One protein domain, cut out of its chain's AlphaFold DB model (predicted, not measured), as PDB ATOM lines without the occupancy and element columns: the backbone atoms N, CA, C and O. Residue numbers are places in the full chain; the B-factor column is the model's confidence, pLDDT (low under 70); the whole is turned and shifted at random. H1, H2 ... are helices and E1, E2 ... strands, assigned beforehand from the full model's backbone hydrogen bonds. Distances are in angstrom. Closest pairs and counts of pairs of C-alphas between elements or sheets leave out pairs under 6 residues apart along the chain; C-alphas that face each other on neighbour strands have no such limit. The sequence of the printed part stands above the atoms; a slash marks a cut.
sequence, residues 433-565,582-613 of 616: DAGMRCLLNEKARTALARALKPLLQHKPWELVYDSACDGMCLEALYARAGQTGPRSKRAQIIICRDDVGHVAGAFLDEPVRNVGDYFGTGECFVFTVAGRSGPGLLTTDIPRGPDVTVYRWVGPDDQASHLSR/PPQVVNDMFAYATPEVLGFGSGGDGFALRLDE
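Overview. This is residues 433 to 565 and 582 to 613 of the 616 residues of the protein "TLDc domain-containing protein" of Aureococcus anophagefferens (UniProt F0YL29). Two sheets lie face to face as a sandwich with their strands crossed, and H2 covers the other face of the larger sheet, E1 to E4. H1 only grazes that sheet, H4 only grazes the smaller sheet, E5 to E7, and makes a corner with the short H3, which is on neither sheet, and H5 lies far out beyond E4. The printed part has 165 residues, with H1 H2 H3 H4 E1 E2 E3 E4 H5 E5 E6 E7 along the chain; both sheets are antiparallel, in the orders E1 E2 E3 E4 and E5 E6 E7. The class is mixed, with 72 residues, under half, in named elements. The whole is compact, with a radius of gyration of the C-alphas of 16.3 A and spans of 43 by 43 by 32 A.

Along the chain. Find C-alpha 492 at (158.515, 122.430, 175.825); from there E1 runs 16.5 A to residue 497. E2, residues 503 to 508, is 16.8 A long, E3, residues 525 to 529, 13.4 A, and E4, residues 548 to 552, 12.7 A. H2, residues 442 to 451, runs 14.2 A and ends at C-alpha 451 (153.431, 133.599, 172.261). Look also for H1 at residues 433 to 439, H3 at 467 to 470, H4 at 474 to 481 and H5 at 558 to 563. E5 is residues 591 to 593, E6, residues 597 to 602, is 12.4 A long, and E7, residues 607 to 612, ends at C-alpha 612 (147.158, 108.228, 172.945).

Arrangement. Start at the twisted sheet E1 E2 E3 E4, a meander, each strand the antiparallel neighbour of the one before. Look for N 494 and O 506 at 2.8 A in the hairpin E1 and E2, N 505 and O 527 at 2.9 A between E2 and E3, and N 549 and O 528 at 2.8 A between E3 and E4. H2 is on this sheet at a height of 8.5 A, over E3 and along the strands, at 18 degrees on the local plane; its closest C-alphas to E4 are Ala 444 and Val 548, 5.7 A. In the sandwich, the strands of the two sheets stand at 80 degrees; the closest C-alphas of E2 and E6 are Ala 506 and Phe 600, 7.0 A. E5 E6 E7 is a second meander, with N 592 and O 599 at 2.8 A and N 611 and O 598 at 2.8 A. H4 only grazes it with residues 474 to 478. H3 and H4 only just touch, only at the corner, with 3 pairs of C-alphas within 8 A, the closest Asp 470 and Ala 476, 6.7 A. H5 touches no helix and is not on either sheet. Every O i to N i+4 pair is within hydrogen-bond range in H2, H4 and H5, and 2 of 3 in H1; H3 is too short for one.

Size, cuts and confidence. The C-alphas farthest apart, Cys 469 and Ser 564, are 47.9 A from each other. Residues 566 to 581 are cut out, and C-alphas 565 and 582 are 17.3 A apart. The links H2 to H3, E2 to E3 and E3 to E4 are long. Mean pLDDT of the printed part is 80.3; look for values under 70 at residues 433 to 438, 484 to 489, 531 to 546, 556 to 565 and 582 to 586.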
ATOM      1  N   ASP A 433     167.053 119.531 161.964       51.97
ATOM      2  CA  ASP A 433     166.364 120.830 161.838       51.97
ATOM      3  C   ASP A 433     165.380 120.821 160.650       51.97
ATOM      4  O   ASP A 433     164.359 121.505 160.682       51.97
ATOM      5  N   ALA A 434     165.614 119.981 159.631       52.78
ATOM      6  CA  ALA A 434     164.682 119.807 158.515       52.78
ATOM      7  C   ALA A 434     163.312 119.263 158.968       52.78
ATOM      8  O   ALA A 434     162.288 119.749 158.487       52.78
ATOM      9  N   GLY A 435     163.274 118.338 159.937       55.19
ATOM     10  CA  GLY A 435     162.024 117.837 160.529       55.19
ATOM     11  C   GLY A 435     161.195 118.940 161.201       55.19
ATOM     12  O   GLY A 435     160.023 119.130 160.882       55.19
ATOM     13  N   MET A 436     161.809 119.767 162.055       54.66
ATOM     14  CA  MET A 436     161.093 120.880 162.697       54.66
ATOM     15  C   MET A 436     160.653 121.957 161.682       54.66
ATOM     16  O   MET A 436     159.562 122.520 161.808       54.66
ATOM     17  N   ARG A 437     161.458 122.203 160.638       56.66
ATOM     18  CA  ARG A 437     161.123 123.101 159.516       56.66
ATOM     19  C   ARG A 437     160.021 122.560 158.589       56.66
ATOM     20  O   ARG A 437     159.431 123.356 157.863       56.66
ATOM     21  N   CYS A 438     159.729 121.253 158.575       65.06
ATOM     22  CA  CYS A 438     158.684 120.687 157.706       65.06
ATOM     23  C   CYS A 438     157.269 120.794 158.307       65.06
ATOM     24  O   CYS A 438     156.291 120.774 157.554       65.06
ATOM     25  N   LEU A 439     157.163 120.947 159.637       83.75
ATOM     26  CA  LEU A 439     155.893 121.095 160.362       83.75
ATOM     27  C   LEU A 439     155.489 122.560 160.588       83.75
ATOM     28  O   LEU A 439     154.304 122.876 160.524       83.75
ATOM     29  N   LEU A 440     156.447 123.463 160.834       86.69
ATOM     30  CA  LEU A 440     156.175 124.887 161.061       86.69
ATOM     31  C   LEU A 440     156.838 125.770 160.003       86.69
ATOM     32  O   LEU A 440     158.061 125.826 159.894       86.69
ATOM     33  N   ASN A 441     156.024 126.552 159.290       85.00
ATOM     34  CA  ASN A 441     156.532 127.630 158.446       85.00
ATOM     35  C   ASN A 441     157.109 128.787 159.296       85.00
ATOM     36  O   ASN A 441     156.770 128.947 160.471       85.00
ATOM     37  N   GLU A 442     157.955 129.633 158.698       85.50
ATOM     38  CA  GLU A 442     158.677 130.687 159.431       85.50
ATOM     39  C   GLU A 442     157.752 131.682 160.152       85.50
ATOM     40  O   GLU A 442     158.044 132.119 161.268       85.50
ATOM     41  N   LYS A 443     156.602 132.020 159.552       88.12
ATOM     42  CA  LYS A 443     155.630 132.921 160.182       88.12
ATOM     43  C   LYS A 443     155.013 132.274 161.415       88.12
ATOM     44  O   LYS A 443     154.916 132.930 162.449       88.12
ATOM     45  N   ALA A 444     154.648 130.994 161.317       89.75
ATOM     46  CA  ALA A 444     154.086 130.225 162.420       89.75
ATOM     47  C   ALA A 444     155.097 130.061 163.562       89.75
ATOM     48  O   ALA A 444     154.774 130.356 164.713       89.75
ATOM     49  N   ARG A 445     156.354 129.726 163.240       90.06
ATOM     50  CA  ARG A 445     157.467 129.704 164.203       90.06
ATOM     51  C   ARG A 445     157.642 131.056 164.899       90.06
ATOM     52  O   ARG A 445     157.730 131.111 166.122       90.06
ATOM     53  N   THR A 446     157.618 132.157 164.147       90.81
ATOM     54  CA  THR A 446     157.751 133.518 164.699       90.81
ATOM     55  C   THR A 446     156.535 133.934 165.543       90.81
ATOM     56  O   THR A 446     156.685 134.638 166.542       90.81
ATOM     57  N   ALA A 447     155.324 133.512 165.168       92.50
ATOM     58  CA  ALA A 447     154.102 133.766 165.930       92.50
ATOM     59  C   ALA A 447     154.095 132.996 167.261       92.50
ATOM     60  O   ALA A 447     153.845 133.595 168.305       92.50
ATOM     61  N   LEU A 448     154.462 131.710 167.238       93.81
ATOM     62  CA  LEU A 448     154.624 130.886 168.436       93.81
ATOM     63  C   LEU A 448     155.740 131.412 169.342       93.81
ATOM     64  O   LEU A 448     155.516 131.554 170.539       93.81
ATOM     65  N   ALA A 449     156.896 131.798 168.793       93.75
ATOM     66  CA  ALA A 449     157.981 132.405 169.566       93.75
ATOM     67  C   ALA A 449     157.536 133.686 170.299       93.75
ATOM     68  O   ALA A 449     157.901 133.877 171.457       93.75
ATOM     69  N   ARG A 450     156.685 134.517 169.676       94.12
ATOM     70  CA  ARG A 450     156.040 135.682 170.319       94.12
ATOM     71  C   ARG A 450     154.957 135.311 171.344       94.12
ATOM     72  O   ARG A 450     154.619 136.144 172.181       94.12
ATOM     73  N   ALA A 451     154.414 134.094 171.299       93.62
ATOM     74  CA  ALA A 451     153.431 133.599 172.261       93.62
ATOM     75  C   ALA A 451     154.059 132.986 173.530       93.62
ATOM     76  O   ALA A 451     153.362 132.865 174.542       93.62
ATOM     77  N   LEU A 452     155.351 132.637 173.511       93.69
ATOM     78  CA  LEU A 452     156.075 132.127 174.684       93.69
ATOM     79  C   LEU A 452     156.235 133.192 175.784       93.69
ATOM     80  O   LEU A 452     156.207 134.397 175.515       93.69
ATOM     81  N   LYS A 453     156.501 132.737 177.019       89.50
ATOM     82  CA  LYS A 453     156.926 133.588 178.148       89.50
ATOM     83  C   LYS A 453     158.075 134.522 177.706       89.50
ATOM     84  O   LYS A 453     158.975 134.033 177.019       89.50
ATOM     85  N   PRO A 454     158.148 135.807 178.118       90.25
ATOM     86  CA  PRO A 454     159.178 136.754 177.657       90.25
ATOM     87  C   PRO A 454     160.629 136.243 177.745       90.25
ATOM     88  O   PRO A 454     161.432 136.472 176.845       90.25
ATOM     89  N   LEU A 455     160.956 135.469 178.787       89.62
ATOM     90  CA  LEU A 455     162.282 134.865 178.996       89.62
ATOM     91  C   LEU A 455     162.648 133.756 177.983       89.62
ATOM     92  O   LEU A 455     163.812 133.356 177.910       89.62
ATOM     93  N   LEU A 456     161.669 133.251 177.226       91.62
ATOM     94  CA  LEU A 456     161.797 132.155 176.261       91.62
ATOM     95  C   LEU A 456     161.780 132.629 174.798       91.62
ATOM     96  O   LEU A 456     162.332 131.939 173.946       91.62
ATOM     97  N   GLN A 457     161.225 133.812 174.499       93.25
ATOM     98  CA  GLN A 457     161.036 134.319 173.123       93.25
ATOM     99  C   GLN A 457     162.343 134.469 172.321       93.25
ATOM    100  O   GLN A 457     162.329 134.475 171.092       93.25
ATOM    101  N   HIS A 458     163.480 134.585 173.014       88.88
ATOM    102  CA  HIS A 458     164.821 134.711 172.430       88.88
ATOM    103  C   HIS A 458     165.720 133.491 172.711       88.88
ATOM    104  O   HIS A 458     166.943 133.584 172.611       88.88
ATOM    105  N   LYS A 459     165.148 132.351 173.120       89.38
ATOM    106  CA  LYS A 459     165.897 131.099 173.294       89.38
ATOM    107  C   LYS A 459     165.894 130.301 171.985       89.38
ATOM    108  O   LYS A 459     164.856 130.243 171.328       89.38
ATOM    109  N   PRO A 460     167.016 129.663 171.604       89.06
ATOM    110  CA  PRO A 460     167.017 128.727 170.487       89.06
ATOM    111  C   PRO A 460     166.127 127.526 170.826       89.06
ATOM    112  O   PRO A 460     166.137 127.044 171.962       89.06
ATOM    113  N   TRP A 461     165.364 127.054 169.845       89.56
ATOM    114  CA  TRP A 461     164.567 125.836 169.975       89.56
ATOM    115  C   TRP A 461     165.485 124.627 169.732       89.56
ATOM    116  O   TRP A 461     166.332 124.658 168.842       89.56
ATOM    117  N   GLU A 462     165.352 123.580 170.546       88.50
ATOM    118  CA  GLU A 462     166.174 122.364 170.487       88.50
ATOM    119  C   GLU A 462     165.227 121.164 170.363       88.50
ATOM    120  O   GLU A 462     164.422 120.926 171.263       88.50
ATOM    121  N   LEU A 463     165.289 120.435 169.243       89.69
ATOM    122  CA  LEU A 463     164.425 119.279 168.984       89.69
ATOM    123  C   LEU A 463     164.839 118.104 169.887       89.69
ATOM    124  O   LEU A 463     165.875 117.477 169.666       89.69
ATOM    125  N   VAL A 464     164.040 117.831 170.923       90.12
ATOM    126  CA  VAL A 464     164.319 116.789 171.937       90.12
ATOM    127  C   VAL A 464     163.751 115.410 171.590       90.12
ATOM    128  O   VAL A 464     164.205 114.411 172.143       90.12
ATOM    129  N   TYR A 465     162.763 115.363 170.699       92.25
ATOM    130  CA  TYR A 465     162.042 114.169 170.272       92.25
ATOM    131  C   TYR A 465     161.425 114.432 168.895       92.25
ATOM    132  O   TYR A 465     160.914 115.525 168.654       92.25
ATOM    133  N   ASP A 466     161.474 113.435 168.021       92.44
ATOM    134  CA  ASP A 466     160.791 113.394 166.727       92.44
ATOM    135  C   ASP A 466     160.294 111.961 166.528       92.44
ATOM    136  O   ASP A 466     161.107 111.037 166.543       92.44
ATOM    137  N   SER A 467     158.988 111.749 166.360       92.50
ATOM    138  CA  SER A 467     158.421 110.399 166.300       92.50
ATOM    139  C   SER A 467     158.877 109.602 165.069       92.50
ATOM    140  O   SER A 467     158.955 108.374 165.141       92.50
ATOM    141  N   ALA A 468     159.295 110.270 163.986       89.25
ATOM    142  CA  ALA A 468     159.892 109.614 162.820       89.25
ATOM    143  C   ALA A 468     161.313 109.074 163.093       89.25
ATOM    144  O   ALA A 468     161.738 108.104 162.464       89.25
ATOM    145  N   CYS A 469     162.045 109.675 164.039       89.69
ATOM    146  CA  CYS A 469     163.416 109.291 164.406       89.69
ATOM    147  C   CYS A 469     163.512 108.468 165.701       89.69
ATOM    148  O   CYS A 469     164.424 107.653 165.851       89.69
ATOM    149  N   ASP A 470     162.625 108.728 166.660       92.06
ATOM    150  CA  ASP A 470     162.677 108.219 168.032       92.06
ATOM    151  C   ASP A 470     161.537 107.228 168.359       92.06
ATOM    152  O   ASP A 470     161.623 106.545 169.381       92.06
ATOM    153  N   GLY A 471     160.546 107.077 167.468       92.81
ATOM    154  CA  GLY A 471     159.458 106.091 167.538       92.81
ATOM    155  C   GLY A 471     158.084 106.700 167.839       92.81
ATOM    156  O   GLY A 471     157.991 107.716 168.512       92.81
ATOM    157  N   MET A 472     157.014 106.064 167.353       93.88
ATOM    158  CA  MET A 472     155.615 106.446 167.604       93.88
ATOM    159  C   MET A 472     155.094 105.740 168.871       93.88
ATOM    160  O   MET A 472     154.512 104.663 168.773       93.88
ATOM    161  N   CYS A 473     155.381 106.283 170.063       95.06
ATOM    162  CA  CYS A 473     154.653 105.948 171.297       95.06
ATOM    163  C   CYS A 473     154.915 106.937 172.450       95.06
ATOM    164  O   CYS A 473     155.966 107.588 172.512       95.06
ATOM    165  N   LEU A 474     153.997 107.005 173.422       95.69
ATOM    166  CA  LEU A 474     154.168 107.835 174.624       95.69
ATOM    167  C   LEU A 474     155.349 107.400 175.498       95.69
ATOM    168  O   LEU A 474     156.022 108.262 176.061       95.69
ATOM    169  N   GLU A 475     155.664 106.102 175.581       94.81
ATOM    170  CA  GLU A 475     156.838 105.636 176.333       94.81
ATOM    171  C   GLU A 475     158.133 106.249 175.771       94.81
ATOM    172  O   GLU A 475     158.944 106.778 176.534       94.81
ATOM    173  N   ALA A 476     158.301 106.266 174.442       93.81
ATOM    174  CA  ALA A 476     159.449 106.887 173.785       93.81
ATOM    175  C   ALA A 476     159.475 108.410 173.993       93.81
ATOM    176  O   ALA A 476     160.537 108.968 174.287       93.81
ATOM    177  N   LEU A 477     158.319 109.078 173.911       94.56
ATOM    178  CA  LEU A 477     158.191 110.513 174.177       94.56
ATOM    179  C   LEU A 477     158.599 110.865 175.616       94.56
ATOM    180  O   LEU A 477     159.475 111.713 175.804       94.56
ATOM    181  N   TYR A 478     158.061 110.185 176.634       93.81
ATOM    182  CA  TYR A 478     158.457 110.403 178.029       93.81
ATOM    183  C   TYR A 478     159.936 110.047 178.263       93.81
ATOM    184  O   TYR A 478     160.655 110.797 178.926       93.81
ATOM    185  N   ALA A 479     160.426 108.949 177.677       91.12
ATOM    186  CA  ALA A 479     161.816 108.516 177.802       91.12
ATOM    187  C   ALA A 479     162.822 109.441 177.091       91.12
ATOM    188  O   ALA A 479     164.005 109.410 177.433       91.12
ATOM    189  N   ARG A 480     162.395 110.261 176.121       89.62
ATOM    190  CA  ARG A 480     163.233 111.262 175.435       89.62
ATOM    191  C   ARG A 480     163.069 112.663 176.017       89.62
ATOM    192  O   ARG A 480     164.042 113.245 176.496       89.62
ATOM    193  N   ALA A 481     161.852 113.199 175.986       88.06
ATOM    194  CA  ALA A 481     161.557 114.580 176.349       88.06
ATOM    195  C   ALA A 481     161.452 114.796 177.871       88.06
ATOM    196  O   ALA A 481     161.754 115.893 178.345       88.06
ATOM    197  N   GLY A 482     161.102 113.764 178.644       80.69
ATOM    198  CA  GLY A 482     160.993 113.824 180.107       80.69
ATOM    199  C   GLY A 482     162.299 113.586 180.878       80.69
ATOM    200  O   GLY A 482     162.289 113.591 182.109       80.69
ATOM    201  N   GLN A 483     163.435 113.361 180.202       71.25
ATOM    202  CA  GLN A 483     164.680 112.955 180.870       71.25
ATOM    203  C   GLN A 483     165.239 114.013 181.840       71.25
ATOM    204  O   GLN A 483     165.610 115.130 181.468       71.25
ATOM    205  N   THR A 484     165.395 113.612 183.103       51.44
ATOM    206  CA  THR A 484     165.658 114.482 184.261       51.44
ATOM    207  C   THR A 484     167.125 114.907 184.457       51.44
ATOM    208  O   THR A 484     167.577 115.126 185.580       51.44
ATOM    209  N   GLY A 485     167.892 115.092 183.374       55.41
ATOM    210  CA  GLY A 485     169.237 115.690 183.451       55.41
ATOM    211  C   GLY A 485     169.205 117.171 183.888       55.41
ATOM    212  O   GLY A 485     168.128 117.735 184.040       55.41
ATOM    213  N   PRO A 486     170.343 117.892 183.990       50.00
ATOM    214  CA  PRO A 486     170.372 119.323 184.369       50.00
ATOM    215  C   PRO A 486     169.601 120.291 183.442       50.00
ATOM    216  O   PRO A 486     169.558 121.494 183.680       50.00
ATOM    217  N   ARG A 487     169.001 119.768 182.367       49.19
ATOM    218  CA  ARG A 487     168.095 120.448 181.432       49.19
ATOM    219  C   ARG A 487     166.607 120.306 181.821       49.19
ATOM    220  O   ARG A 487     165.762 120.864 181.132       49.19
ATOM    221  N   SER A 488     166.287 119.620 182.921       51.09
ATOM    222  CA  SER A 488     164.944 119.227 183.400       51.09
ATOM    223  C   SER A 488     164.016 120.349 183.888       51.09
ATOM    224  O   SER A 488     162.961 120.079 184.449       51.09
ATOM    225  N   LYS A 489     164.379 121.617 183.671       63.06
ATOM    226  CA  LYS A 489     163.530 122.794 183.940       63.06
ATOM    227  C   LYS A 489     163.282 123.608 182.670       63.06
ATOM    228  O   LYS A 489     163.245 124.836 182.697       63.06
ATOM    229  N   ARG A 490     163.213 122.921 181.529       77.62
ATOM    230  CA  ARG A 490     162.917 123.519 180.229       77.62
ATOM    231  C   ARG A 490     161.452 123.302 179.885       77.62
ATOM    232  O   ARG A 490     161.019 122.161 179.764       77.62
ATOM    233  N   ALA A 491     160.766 124.413 179.662       90.69
ATOM    234  CA  ALA A 491     159.511 124.465 178.935       90.69
ATOM    235  C   ALA A 491     159.646 123.806 177.550       90.69
ATOM    236  O   ALA A 491     160.725 123.837 176.945       90.69
ATOM    237  N   GLN A 492     158.559 123.223 177.050       93.50
ATOM    238  CA  GLN A 492     158.515 122.430 175.825       93.50
ATOM    239  C   GLN A 492     157.368 122.883 174.920       93.50
ATOM    240  O   GLN A 492     156.345 123.379 175.384       93.50
ATOM    241  N   ILE A 493     157.548 122.706 173.612       94.75
ATOM    242  CA  ILE A 493     156.499 122.902 172.611       94.75
ATOM    243  C   ILE A 493     156.304 121.549 171.939       94.75
ATOM    244  O   ILE A 493     157.235 121.023 171.332       94.75
ATOM    245  N   ILE A 494     155.107 120.990 172.070       95.44
ATOM    246  CA  ILE A 494     154.678 119.783 171.370       95.44
ATOM    247  C   ILE A 494     153.939 120.243 170.115       95.44
ATOM    248  O   ILE A 494     153.064 121.106 170.191       95.44
ATOM    249  N   ILE A 495     154.339 119.706 168.963       95.62
ATOM    250  CA  ILE A 495     153.818 120.053 167.640       95.62
ATOM    251  C   ILE A 495     153.358 118.746 167.002       95.62
ATOM    252  O   ILE A 495     154.186 117.883 166.715       95.62
ATOM    253  N   CYS A 496     152.057 118.610 166.781       94.56
ATOM    254  CA  CYS A 496     151.450 117.449 166.144       94.56
ATOM    255  C   CYS A 496     150.921 117.841 164.764       94.56
ATOM    256  O   CYS A 496     150.434 118.959 164.565       94.56
ATOM    257  N   ARG A 497     151.000 116.912 163.813       92.94
ATOM    258  CA  ARG A 497     150.461 117.068 162.464       92.94
ATOM    259  C   ARG A 497     149.616 115.848 162.123       92.94
ATOM    260  O   ARG A 497     150.122 114.739 162.249       92.94
ATOM    261  N   ASP A 498     148.386 116.063 161.665       90.94
ATOM    262  CA  ASP A 498     147.522 114.973 161.198       90.94
ATOM    263  C   ASP A 498     147.846 114.542 159.749       90.94
ATOM    264  O   ASP A 498     148.618 115.186 159.023       90.94
ATOM    265  N   ASP A 499     147.252 113.429 159.322       89.56
ATOM    266  CA  ASP A 499     147.375 112.878 157.968       89.56
ATOM    267  C   ASP A 499     146.852 113.848 156.889       89.56
ATOM    268  O   ASP A 499     147.424 113.961 155.799       89.56
ATOM    269  N   VAL A 500     145.813 114.624 157.220       88.50
ATOM    270  CA  VAL A 500     145.245 115.685 156.376       88.50
ATOM    271  C   VAL A 500     146.230 116.856 156.188       88.50
ATOM    272  O   VAL A 500     146.217 117.523 155.146       88.50
ATOM    273  N   GLY A 501     147.129 117.087 157.144       86.00
ATOM    274  CA  GLY A 501     148.167 118.113 157.144       86.00
ATOM    275  C   GLY A 501     147.865 119.359 157.984       86.00
ATOM    276  O   GLY A 501     148.601 120.341 157.860       86.00
ATOM    277  N   HIS A 502     146.820 119.360 158.812       89.56
ATOM    278  CA  HIS A 502     146.640 120.378 159.848       89.56
ATOM    279  C   HIS A 502     147.740 120.241 160.906       89.56
ATOM    280  O   HIS A 502     148.223 119.141 161.171       89.56
ATOM    281  N   VAL A 503     148.128 121.355 161.532       93.12
ATOM    282  CA  VAL A 503     149.104 121.354 162.629       93.12
ATOM    283  C   VAL A 503     148.497 122.010 163.860       93.12
ATOM    284  O   VAL A 503     147.949 123.110 163.794       93.12
ATOM    285  N   ALA A 504     148.611 121.323 164.989       95.06
ATOM    286  CA  ALA A 504     148.156 121.764 166.299       95.06
ATOM    287  C   ALA A 504     149.220 121.421 167.348       95.06
ATOM    288  O   ALA A 504     150.195 120.727 167.058       95.06
ATOM    289  N   GLY A 505     149.070 121.914 168.570       96.44
ATOM    290  CA  GLY A 505     150.052 121.623 169.603       96.44
ATOM    291  C   GLY A 505     149.780 122.275 170.943       96.44
ATOM    292  O   GLY A 505     148.766 122.947 171.146       96.44
ATOM    293  N   ALA A 506     150.726 122.076 171.853       97.25
ATOM    294  CA  ALA A 506     150.692 122.603 173.206       97.25
ATOM    295  C   ALA A 506     152.058 123.165 173.614       97.25
ATOM    296  O   ALA A 506     153.107 122.625 173.260       97.25
ATOM    297  N   PHE A 507     152.039 124.242 174.390       96.75
ATOM    298  CA  PHE A 507     153.176 124.725 175.156       96.75
ATOM    299  C   PHE A 507     153.017 124.288 176.613       96.75
ATOM    300  O   PHE A 507     152.027 124.630 177.263       96.75
ATOM    301  N   LEU A 508     154.019 123.561 177.102       94.69
ATOM    302  CA  LEU A 508     154.213 123.183 178.498       94.69
ATOM    303  C   LEU A 508     155.325 124.041 179.095       94.69
ATOM    304  O   LEU A 508     156.343 124.263 178.437       94.69
ATOM    305  N   ASP A 509     155.200 124.475 180.347       91.69
ATOM    306  CA  ASP A 509     156.267 125.229 181.006       91.69
ATOM    307  C   ASP A 509     157.248 124.394 181.845       91.69
ATOM    308  O   ASP A 509     158.365 124.849 182.111       91.69
ATOM    309  N   GLU A 510     156.888 123.149 182.149       90.50
ATOM    310  CA  GLU A 510     157.786 122.088 182.615       90.50
ATOM    311  C   GLU A 510     157.922 120.959 181.563       90.50
ATOM    312  O   GLU A 510     157.142 120.919 180.610       90.50
ATOM    313  N   PRO A 511     158.914 120.050 181.667       91.88
ATOM    314  CA  PRO A 511     159.038 118.928 180.736       91.88
ATOM    315  C   PRO A 511     157.837 117.982 180.770       91.88
ATOM    316  O   PRO A 511     157.293 117.707 181.838       91.88
ATOM    317  N   VAL A 512     157.485 117.402 179.620       92.44
ATOM    318  CA  VAL A 512     156.473 116.343 179.555       92.44
ATOM    319  C   VAL A 512     156.952 115.097 180.309       92.44
ATOM    320  O   VAL A 512     158.054 114.595 180.087       92.44
ATOM    321  N   ARG A 513     156.131 114.598 181.234       91.12
ATOM    322  CA  ARG A 513     156.453 113.473 182.122       91.12
ATOM    323  C   ARG A 513     155.188 112.687 182.434       91.12
ATOM    324  O   ARG A 513     154.142 113.294 182.610       91.12
ATOM    325  N   ASN A 514     155.287 111.366 182.543       92.06
ATOM    326  CA  ASN A 514     154.203 110.534 183.066       92.06
ATOM    327  C   ASN A 514     154.054 110.804 184.576       92.06
ATOM    328  O   ASN A 514     155.025 110.645 185.320       92.06
ATOM    329  N   VAL A 515     152.875 111.257 185.010       90.12
ATOM    330  CA  VAL A 515     152.577 111.615 186.414       90.12
ATOM    331  C   VAL A 515     151.431 110.777 186.980       90.12
ATOM    332  O   VAL A 515     151.393 110.539 188.182       90.12
ATOM    333  N   GLY A 516     150.503 110.336 186.126       92.00
ATOM    334  CA  GLY A 516     149.205 109.792 186.535       92.00
ATOM    335  C   GLY A 516     148.155 110.863 186.869       92.00
ATOM    336  O   GLY A 516     147.017 110.511 187.157       92.00
ATOM    337  N   ASP A 517     148.526 112.146 186.830       93.44
ATOM    338  CA  ASP A 517     147.714 113.283 187.282       93.44
ATOM    339  C   ASP A 517     148.038 114.556 186.466       93.44
ATOM    340  O   ASP A 517     148.854 114.530 185.533       93.44
ATOM    341  N   TYR A 518     147.382 115.668 186.798       93.56
ATOM    342  CA  TYR A 518     147.531 116.965 186.147       93.56
ATOM    343  C   TYR A 518     148.781 117.746 186.597       93.56
ATOM    344  O   TYR A 518     149.240 117.640 187.734       93.56
ATOM    345  N   PHE A 519     149.354 118.538 185.684       93.50
ATOM    346  CA  PHE A 519     150.586 119.312 185.894       93.50
ATOM    347  C   PHE A 519     150.684 120.544 184.964       93.50
ATOM    348  O   PHE A 519     149.797 120.787 184.141       93.50
ATOM    349  N   GLY A 520     151.768 121.326 185.086       91.94
ATOM    350  CA  GLY A 520     151.948 122.621 184.411       91.94
ATOM    351  C   GLY A 520     151.325 123.810 185.162       91.94
ATOM    352  O   GLY A 520     150.845 123.671 186.287       91.94
ATOM    353  N   THR A 521     151.344 124.999 184.550       91.94
ATOM    354  CA  THR A 521     150.759 126.233 185.121       91.94
ATOM    355  C   THR A 521     149.866 126.986 184.128       91.94
ATOM    356  O   THR A 521     149.846 126.676 182.939       91.94
ATOM    357  N   GLY A 522     149.196 128.055 184.579       91.31
ATOM    358  CA  GLY A 522     148.408 128.966 183.729       91.31
ATOM    359  C   GLY A 522     149.191 129.708 182.635       91.31
ATOM    360  O   GLY A 522     148.592 130.425 181.836       91.31
ATOM    361  N   GLU A 523     150.516 129.538 182.554       91.62
ATOM    362  CA  GLU A 523     151.304 129.990 181.401       91.62
ATOM    363  C   GLU A 523     151.352 128.959 180.248       91.62
ATOM    364  O   GLU A 523     151.833 129.290 179.159       91.62
ATOM    365  N   CYS A 524     150.849 127.736 180.457       94.06
ATOM    366  CA  CYS A 524     150.594 126.749 179.406       94.06
ATOM    367  C   CYS A 524     149.504 127.234 178.433       94.06
ATOM    368  O   CYS A 524     148.606 128.004 178.786       94.06
ATOM    369  N   PHE A 525     149.567 126.775 177.183       95.56
ATOM    370  CA  PHE A 525     148.560 127.090 176.164       95.56
ATOM    371  C   PHE A 525     148.503 126.017 175.077       95.56
ATOM    372  O   PHE A 525     149.513 125.378 174.790       95.56
ATOM    373  N   VAL A 526     147.352 125.866 174.419       96.19
ATOM    374  CA  VAL A 526     147.239 125.081 173.176       96.19
ATOM    375  C   VAL A 526     147.180 126.011 171.966       96.19
ATOM    376  O   VAL A 526     146.879 127.202 172.092       96.19
ATOM    377  N   PHE A 527     147.510 125.508 170.781       95.81
ATOM    378  CA  PHE A 527     147.517 126.301 169.554       95.81
ATOM    379  C   PHE A 527     147.137 125.479 168.322       95.81
ATOM    380  O   PHE A 527     147.311 124.262 168.281       95.81
ATOM    381  N   THR A 528     146.673 126.178 167.290       94.56
ATOM    382  CA  THR A 528     146.447 125.648 165.942       94.56
ATOM    383  C   THR A 528     147.168 126.522 164.920       94.56
ATOM    384  O   THR A 528     147.278 127.737 165.088       94.56
ATOM    385  N   VAL A 529     147.686 125.910 163.860       91.44
ATOM    386  CA  VAL A 529     148.343 126.583 162.732       91.44
ATOM    387  C   VAL A 529     147.359 126.610 161.564       91.44
ATOM    388  O   VAL A 529     146.753 125.592 161.232       91.44
ATOM    389  N   ALA A 530     147.161 127.776 160.952       80.19
ATOM    390  CA  ALA A 530     146.195 127.932 159.873       80.19
ATOM    391  C   ALA A 530     146.765 127.436 158.532       80.19
ATOM    392  O   ALA A 530     147.842 127.849 158.104       80.19
ATOM    393  N   GLY A 531     145.994 126.591 157.842       65.94
ATOM    394  CA  GLY A 531     146.381 125.979 156.568       65.94
ATOM    395  C   GLY A 531     147.181 124.680 156.726       65.94
ATOM    396  O   GLY A 531     147.742 124.386 157.782       65.94
ATOM    397  N   ARG A 532     147.221 123.875 155.656       58.09
ATOM    398  CA  ARG A 532     147.964 122.606 155.652       58.09
ATOM    399  C   ARG A 532     149.466 122.883 155.630       58.09
ATOM    400  O   ARG A 532     149.965 123.465 154.668       58.09
ATOM    401  N   SER A 533     150.184 122.464 156.667       49.28
ATOM    402  CA  SER A 533     151.620 122.729 156.805       49.28
ATOM    403  C   SER A 533     152.442 121.522 156.358       49.28
ATOM    404  O   SER A 533     152.465 120.479 157.009       49.28
ATOM    405  N   GLY A 534     153.119 121.660 155.218       46.75
ATOM    406  CA  GLY A 534     154.019 120.643 154.683       46.75
ATOM    407  C   GLY A 534     154.637 121.041 153.337       46.75
ATOM    408  O   GLY A 534     154.099 121.911 152.650       46.75
ATOM    409  N   PRO A 535     155.741 120.396 152.919       41.69
ATOM    410  CA  PRO A 535     156.548 120.802 151.760       41.69
ATOM    411  C   PRO A 535     155.931 120.460 150.381       41.69
ATOM    412  O   PRO A 535     156.668 120.200 149.435       41.69
ATOM    413  N   GLY A 536     154.596 120.423 150.245       42.38
ATOM    414  CA  GLY A 536     153.933 119.802 149.084       42.38
ATOM    415  C   GLY A 536     152.626 120.410 148.558       42.38
ATOM    416  O   GLY A 536     152.106 119.872 147.585       42.38
ATOM    417  N   LEU A 537     152.074 121.493 149.128       43.25
ATOM    418  CA  LEU A 537     150.826 122.097 148.618       43.25
ATOM    419  C   LEU A 537     150.973 123.565 148.193       43.25
ATOM    420  O   LEU A 537     150.876 124.489 148.996       43.25
ATOM    421  N   LEU A 538     151.094 123.767 146.878       41.81
ATOM    422  CA  LEU A 538     150.793 125.029 146.199       41.81
ATOM    423  C   LEU A 538     149.313 125.041 145.771       41.81
ATOM    424  O   LEU A 538     148.996 124.878 144.595       41.81
ATOM    425  N   THR A 539     148.397 125.207 146.729       40.09
ATOM    426  CA  THR A 539     146.947 125.326 146.472       40.09
ATOM    427  C   THR A 539     146.407 126.620 147.076       40.09
ATOM    428  O   THR A 539     146.752 126.967 148.202       40.09
ATOM    429  N   THR A 540     145.593 127.355 146.320       41.50
ATOM    430  CA  THR A 540     145.409 128.815 146.461       41.50
ATOM    431  C   THR A 540     144.553 129.293 147.632       41.50
ATOM    432  O   THR A 540     144.521 130.493 147.910       41.50
ATOM    433  N   ASP A 541     143.875 128.389 148.332       40.97
ATOM    434  CA  ASP A 541     142.728 128.740 149.171       40.97
ATOM    435  C   ASP A 541     143.132 128.881 150.647       40.97
ATOM    436  O   ASP A 541     142.688 128.145 151.527       40.97
ATOM    437  N   ILE A 542     144.025 129.839 150.911       46.47
ATOM    438  CA  ILE A 542     144.514 130.169 152.257       46.47
ATOM    439  C   ILE A 542     143.462 131.027 152.992       46.47
ATOM    440  O   ILE A 542     143.169 132.143 152.541       46.47
ATOM    441  N   PRO A 543     142.917 130.586 154.145       41.78
ATOM    442  CA  PRO A 543     142.053 131.422 154.973       41.78
ATOM    443  C   PRO A 543     142.814 132.651 155.484       41.78
ATOM    444  O   PRO A 543     143.921 132.528 156.000       41.78
ATOM    445  N   ARG A 544     142.211 133.845 155.410       44.59
ATOM    446  CA  ARG A 544     142.827 135.121 155.842       44.59
ATOM    447  C   ARG A 544     142.883 135.308 157.374       44.59
ATOM    448  O   ARG A 544     142.770 136.431 157.861       44.59
ATOM    449  N   GLY A 545     143.000 134.217 158.128       49.19
ATOM    450  CA  GLY A 545     143.232 134.248 159.572       49.19
ATOM    451  C   GLY A 545     144.704 134.527 159.909       49.19
ATOM    452  O   GLY A 545     145.537 134.638 159.006       49.19
ATOM    453  N   PRO A 546     145.057 134.630 161.201       57.16
ATOM    454  CA  PRO A 546     146.454 134.569 161.611       57.16
ATOM    455  C   PRO A 546     147.023 133.176 161.298       57.16
ATOM    456  O   PRO A 546     146.344 132.176 161.517       57.16
ATOM    457  N   ASP A 547     148.284 133.094 160.850       79.75
ATOM    458  CA  ASP A 547     148.940 131.806 160.549       79.75
ATOM    459  C   ASP A 547     149.003 130.868 161.783       79.75
ATOM    460  O   ASP A 547     149.219 129.670 161.629       79.75
ATOM    461  N   VAL A 548     148.804 131.390 163.004       90.50
ATOM    462  CA  VAL A 548     148.657 130.628 164.257       90.50
ATOM    463  C   VAL A 548     147.577 131.263 165.134       90.50
ATOM    464  O   VAL A 548     147.609 132.472 165.371       90.50
ATOM    465  N   THR A 549     146.675 130.445 165.679       92.88
ATOM    466  CA  THR A 549     145.750 130.821 166.759       92.88
ATOM    467  C   THR A 549     146.224 130.192 168.069       92.88
ATOM    468  O   THR A 549     146.546 129.008 168.104       92.88
ATOM    469  N   VAL A 550     146.289 130.983 169.143       93.25
ATOM    470  CA  VAL A 550     146.771 130.548 170.465       93.25
ATOM    471  C   VAL A 550     145.650 130.674 171.489       93.25
ATOM    472  O   VAL A 550     145.119 131.764 171.698       93.25
ATOM    473  N   TYR A 551     145.341 129.568 172.158       92.62
ATOM    474  CA  TYR A 551     144.327 129.454 173.198       92.62
ATOM    475  C   TYR A 551     145.045 129.341 174.543       92.62
ATOM    476  O   TYR A 551     145.522 128.273 174.936       92.62
ATOM    477  N   ARG A 552     145.188 130.480 175.224       91.19
ATOM    478  CA  ARG A 552     145.726 130.527 176.588       91.19
ATOM    479  C   ARG A 552     144.673 130.074 177.588       91.19
ATOM    480  O   ARG A 552     143.478 130.201 177.327       91.19
ATOM    481  N   TRP A 553     145.131 129.630 178.752       87.19
ATOM    482  CA  TRP A 553     144.282 129.608 179.935       87.19
ATOM    483  C   TRP A 553     143.726 131.014 180.215       87.19
ATOM    484  O   TRP A 553     144.435 132.012 180.066       87.19
ATOM    485  N   VAL A 554     142.452 131.077 180.595       76.88
ATOM    486  CA  VAL A 554     141.753 132.297 181.010       76.88
ATOM    487  C   VAL A 554     141.423 132.107 182.480       76.88
ATOM    488  O   VAL A 554     140.637 131.220 182.812       76.88
ATOM    489  N   GLY A 555     142.048 132.900 183.350       73.12
ATOM    490  CA  GLY A 555     141.870 132.761 184.793       73.12
ATOM    491  C   GLY A 555     140.449 133.111 185.258       73.12
ATOM    492  O   GLY A 555     139.687 133.722 184.499       73.12
ATOM    493  N   PRO A 556     140.083 132.768 186.510       64.62
ATOM    494  CA  PRO A 556     138.737 133.013 187.036       64.62
ATOM    495  C   PRO A 556     138.301 134.481 186.922       64.62
ATOM    496  O   PRO A 556     137.148 134.761 186.601       64.62
ATOM    497  N   ASP A 557     139.242 135.409 187.117       59.69
ATOM    498  CA  ASP A 557     139.001 136.854 187.068       59.69
ATOM    499  C   ASP A 557     138.867 137.401 185.628       59.69
ATOM    500  O   ASP A 557     138.102 138.336 185.380       59.69
ATOM    501  N   ASP A 558     139.565 136.808 184.649       56.06
ATOM    502  CA  ASP A 558     139.622 137.324 183.270       56.06
ATOM    503  C   ASP A 558     138.330 137.069 182.475       56.06
ATOM    504  O   ASP A 558     138.008 137.849 181.568       56.06
ATOM    505  N   GLN A 559     137.551 136.039 182.839       51.84
ATOM    506  CA  GLN A 559     136.228 135.738 182.261       51.84
ATOM    507  C   GLN A 559     135.314 136.974 182.248       51.84
ATOM    508  O   GLN A 559     134.681 137.284 181.233       51.84
ATOM    509  N   ALA A 560     135.297 137.732 183.351       43.09
ATOM    510  CA  ALA A 560     134.484 138.937 183.483       43.09
ATOM    511  C   ALA A 560     134.881 140.029 182.471       43.09
ATOM    512  O   ALA A 560     134.021 140.770 181.991       43.09
ATOM    513  N   SER A 561     136.161 140.113 182.094       45.62
ATOM    514  CA  SER A 561     136.646 141.118 181.139       45.62
ATOM    515  C   SER A 561     136.293 140.775 179.687       45.62
ATOM    516  O   SER A 561     135.957 141.667 178.906       45.62
ATOM    517  N   HIS A 562     136.312 139.486 179.332       45.38
ATOM    518  CA  HIS A 562     136.029 139.013 177.977       45.38
ATOM    519  C   HIS A 562     134.530 139.021 177.652       45.38
ATOM    520  O   HIS A 562     134.150 139.483 176.575       45.38
ATOM    521  N   LEU A 563     133.675 138.609 178.595       43.00
ATOM    522  CA  LEU A 563     132.215 138.709 178.453       43.00
ATOM    523  C   LEU A 563     131.725 140.168 178.380       43.00
ATOM    524  O   LEU A 563     130.710 140.447 177.748       43.00
ATOM    525  N   SER A 564     132.467 141.120 178.957       35.81
ATOM    526  CA  SER A 564     132.111 142.550 178.940       35.81
ATOM    527  C   SER A 564     132.469 143.285 177.638       35.81
ATOM    528  O   SER A 564     132.256 144.493 177.549       35.81
ATOM    529  N   ARG A 565     133.052 142.611 176.632       36.97
ATOM    530  CA  ARG A 565     133.686 143.281 175.476       36.97
ATOM    531  C   ARG A 565     132.979 143.091 174.131       36.97
ATOM    532  O   ARG A 565     133.511 143.509 173.106       36.97
ATOM    533  N   PRO A 582     128.723 127.508 175.840       46.19
ATOM    534  CA  PRO A 582     128.679 126.765 177.091       46.19
ATOM    535  C   PRO A 582     129.635 127.425 178.094       46.19
ATOM    536  O   PRO A 582     130.715 127.870 177.687       46.19
ATOM    537  N   PRO A 583     129.242 127.548 179.376       51.44
ATOM    538  CA  PRO A 583     130.047 128.248 180.366       51.44
ATOM    539  C   PRO A 583     131.424 127.591 180.430       51.44
ATOM    540  O   PRO A 583     131.535 126.410 180.752       51.44
ATOM    541  N   GLN A 584     132.467 128.351 180.092       56.34
ATOM    542  CA  GLN A 584     133.832 127.848 180.131       56.34
ATOM    543  C   GLN A 584     134.174 127.514 181.580       56.34
ATOM    544  O   GLN A 584     134.324 128.408 182.413       56.34
ATOM    545  N   VAL A 585     134.263 126.218 181.883       59.19
ATOM    546  CA  VAL A 585     134.607 125.719 183.214       59.19
ATOM    547  C   VAL A 585     136.085 126.007 183.454       59.19
ATOM    548  O   VAL A 585     136.938 125.167 183.174       59.19
ATOM    549  N   VAL A 586     136.391 127.216 183.930       65.38
ATOM    550  CA  VAL A 586     137.748 127.597 184.329       65.38
ATOM    551  C   VAL A 586     138.221 126.640 185.413       65.38
ATOM    552  O   VAL A 586     137.549 126.427 186.421       65.38
ATOM    553  N   ASN A 587     139.379 126.047 185.169       79.50
ATOM    554  CA  ASN A 587     140.013 125.057 186.016       79.50
ATOM    555  C   ASN A 587     141.533 125.109 185.781       79.50
ATOM    556  O   ASN A 587     141.983 125.678 184.785       79.50
ATOM    557  N   ASP A 588     142.310 124.494 186.668       87.50
ATOM    558  CA  ASP A 588     143.778 124.489 186.610       87.50
ATOM    559  C   ASP A 588     144.337 123.210 185.943       87.50
ATOM    560  O   ASP A 588     145.415 122.719 186.272       87.50
ATOM    561  N   MET A 589     143.582 122.619 185.009       90.88
ATOM    562  CA  MET A 589     143.829 121.281 184.453       90.88
ATOM    563  C   MET A 589     144.626 121.364 183.137       90.88
ATOM    564  O   MET A 589     144.170 120.944 182.066       90.88
ATOM    565  N   PHE A 590     145.815 121.974 183.210       93.94
ATOM    566  CA  PHE A 590     146.595 122.421 182.043       93.94
ATOM    567  C   PHE A 590     147.115 121.279 181.164       93.94
ATOM    568  O   PHE A 590     146.965 121.332 179.942       93.94
ATOM    569  N   ALA A 591     147.718 120.258 181.770       95.12
ATOM    570  CA  ALA A 591     148.221 119.069 181.093       95.12
ATOM    571  C   ALA A 591     148.027 117.827 181.968       95.12
ATOM    572  O   ALA A 591     148.084 117.931 183.187       95.12
ATOM    573  N   TYR A 592     147.815 116.669 181.348       95.56
ATOM    574  CA  TYR A 592     147.579 115.374 181.990       95.56
ATOM    575  C   TYR A 592     148.388 114.298 181.274       95.56
ATOM    576  O   TYR A 592     148.384 114.262 180.043       95.56
ATOM    577  N   ALA A 593     149.079 113.434 182.015       95.62
ATOM    578  CA  ALA A 593     149.980 112.446 181.425       95.62
ATOM    579  C   ALA A 593     149.977 111.120 182.191       95.62
ATOM    580  O   ALA A 593     150.446 111.043 183.330       95.62
ATOM    581  N   THR A 594     149.502 110.074 181.520       96.19
ATOM    582  CA  THR A 594     149.545 108.663 181.937       96.19
ATOM    583  C   THR A 594     150.341 107.852 180.894       96.19
ATOM    584  O   THR A 594     150.756 108.425 179.883       96.19
ATOM    585  N   PRO A 595     150.565 106.532 181.063       95.81
ATOM    586  CA  PRO A 595     151.089 105.698 179.976       95.81
ATOM    587  C   PRO A 595     150.203 105.721 178.718       95.81
ATOM    588  O   PRO A 595     150.720 105.675 177.607       95.81
ATOM    589  N   GLU A 596     148.884 105.820 178.915       96.62
ATOM    590  CA  GLU A 596     147.844 105.624 177.895       96.62
ATOM    591  C   GLU A 596     147.432 106.914 177.167       96.62
ATOM    592  O   GLU A 596     146.921 106.865 176.049       96.62
ATOM    593  N   VAL A 597     147.567 108.074 177.825       96.31
ATOM    594  CA  VAL A 597     147.057 109.363 177.335       96.31
ATOM    595  C   VAL A 597     147.973 110.515 177.735       96.31
ATOM    596  O   VAL A 597     148.365 110.643 178.897       96.31
ATOM    597  N   LEU A 598     148.202 111.422 176.785       97.06
ATOM    598  CA  LEU A 598     148.757 112.754 177.006       97.06
ATOM    599  C   LEU A 598     147.734 113.801 176.538       97.06
ATOM    600  O   LEU A 598     147.439 113.912 175.348       97.06
ATOM    601  N   GLY A 599     147.152 114.534 177.485       96.50
ATOM    602  CA  GLY A 599     146.074 115.498 177.255       96.50
ATOM    603  C   GLY A 599     146.439 116.917 177.687       96.50
ATOM    604  O   GLY A 599     147.210 117.104 178.626       96.50
ATOM    605  N   PHE A 600     145.861 117.923 177.031       95.94
ATOM    606  CA  PHE A 600     146.092 119.346 177.307       95.94
ATOM    607  C   PHE A 600     144.776 120.121 177.352       95.94
ATOM    608  O   PHE A 600     143.919 119.928 176.489       95.94
ATOM    609  N   GLY A 601     144.638 121.019 178.331       90.81
ATOM    610  CA  GLY A 601     143.455 121.853 178.536       90.81
ATOM    611  C   GLY A 601     142.191 121.018 178.729       90.81
ATOM    612  O   GLY A 601     141.377 120.920 177.811       90.81
ATOM    613  N   SER A 602     142.040 120.390 179.898       86.25
ATOM    614  CA  SER A 602     140.818 119.642 180.218       86.25
ATOM    615  C   SER A 602     139.653 120.599 180.493       86.25
ATOM    616  O   SER A 602     139.802 121.578 181.221       86.25
ATOM    617  N   GLY A 603     138.496 120.345 179.885       70.31
ATOM    618  CA  GLY A 603     137.340 121.250 179.856       70.31
ATOM    619  C   GLY A 603     136.040 120.620 180.355       70.31
ATOM    620  O   GLY A 603     134.972 120.989 179.881       70.31
ATOM    621  N   GLY A 604     136.118 119.627 181.247       70.56
ATOM    622  CA  GLY A 604     134.969 118.843 181.722       70.56
ATOM    623  C   GLY A 604     134.537 117.752 180.736       70.56
ATOM    624  O   GLY A 604     134.497 116.584 181.108       70.56
ATOM    625  N   ASP A 605     134.314 118.118 179.472       76.38
ATOM    626  CA  ASP A 605     133.866 117.205 178.405       76.38
ATOM    627  C   ASP A 605     135.021 116.486 177.665       76.38
ATOM    628  O   ASP A 605     134.787 115.630 176.811       76.38
ATOM    629  N   GLY A 606     136.281 116.825 177.965       87.56
ATOM    630  CA  GLY A 606     137.473 116.245 177.336       87.56
ATOM    631  C   GLY A 606     138.687 117.179 177.368       87.56
ATOM    632  O   GLY A 606     138.668 118.201 178.049       87.56
ATOM    633  N   PHE A 607     139.737 116.836 176.615       93.25
ATOM    634  CA  PHE A 607     140.933 117.672 176.423       93.25
ATOM    635  C   PHE A 607     140.854 118.464 175.110       93.25
ATOM    636  O   PHE A 607     140.405 117.928 174.098       93.25
ATOM    637  N   ALA A 608     141.367 119.695 175.097       92.88
ATOM    638  CA  ALA A 608     141.495 120.515 173.888       92.88
ATOM    639  C   ALA A 608     142.515 119.956 172.871       92.88
ATOM    640  O   ALA A 608     142.383 120.184 171.670       92.88
ATOM    641  N   LEU A 609     143.511 119.202 173.345       94.94
ATOM    642  CA  LEU A 609     144.364 118.326 172.536       94.94
ATOM    643  C   LEU A 609     144.582 117.023 173.314       94.94
ATOM    644  O   LEU A 609     144.918 117.068 174.495       94.94
ATOM    645  N   ARG A 610     144.400 115.871 172.664       95.56
ATOM    646  CA  ARG A 610     144.632 114.537 173.236       95.56
ATOM    647  C   ARG A 610     145.485 113.716 172.278       95.56
ATOM    648  O   ARG A 610     145.193 113.694 171.089       95.56
ATOM    649  N   LEU A 611     146.478 113.028 172.823       96.62
ATOM    650  CA  LEU A 611     147.290 112.007 172.166       96.62
ATOM    651  C   LEU A 611     147.152 110.705 172.973       96.62
ATOM    652  O   LEU A 611     146.971 110.762 174.196       96.62
ATOM    653  N   ASP A 612     147.202 109.553 172.310       96.69
ATOM    654  CA  ASP A 612     147.158 108.228 172.945       96.69
ATOM    655  C   ASP A 612     148.547 107.577 173.051       96.69
ATOM    656  O   ASP A 612     149.554 108.180 172.675       96.69
ATOM    657  N   GLU A 613     148.609 106.355 173.586       96.75
ATOM    658  CA  GLU A 613     149.841 105.573 173.760       96.75
ATOM    659  C   GLU A 613     150.652 105.362 172.475       96.75
ATOM    660  O   GLU A 613     151.877 105.238 172.556       96.75
TER     661      GLU A 613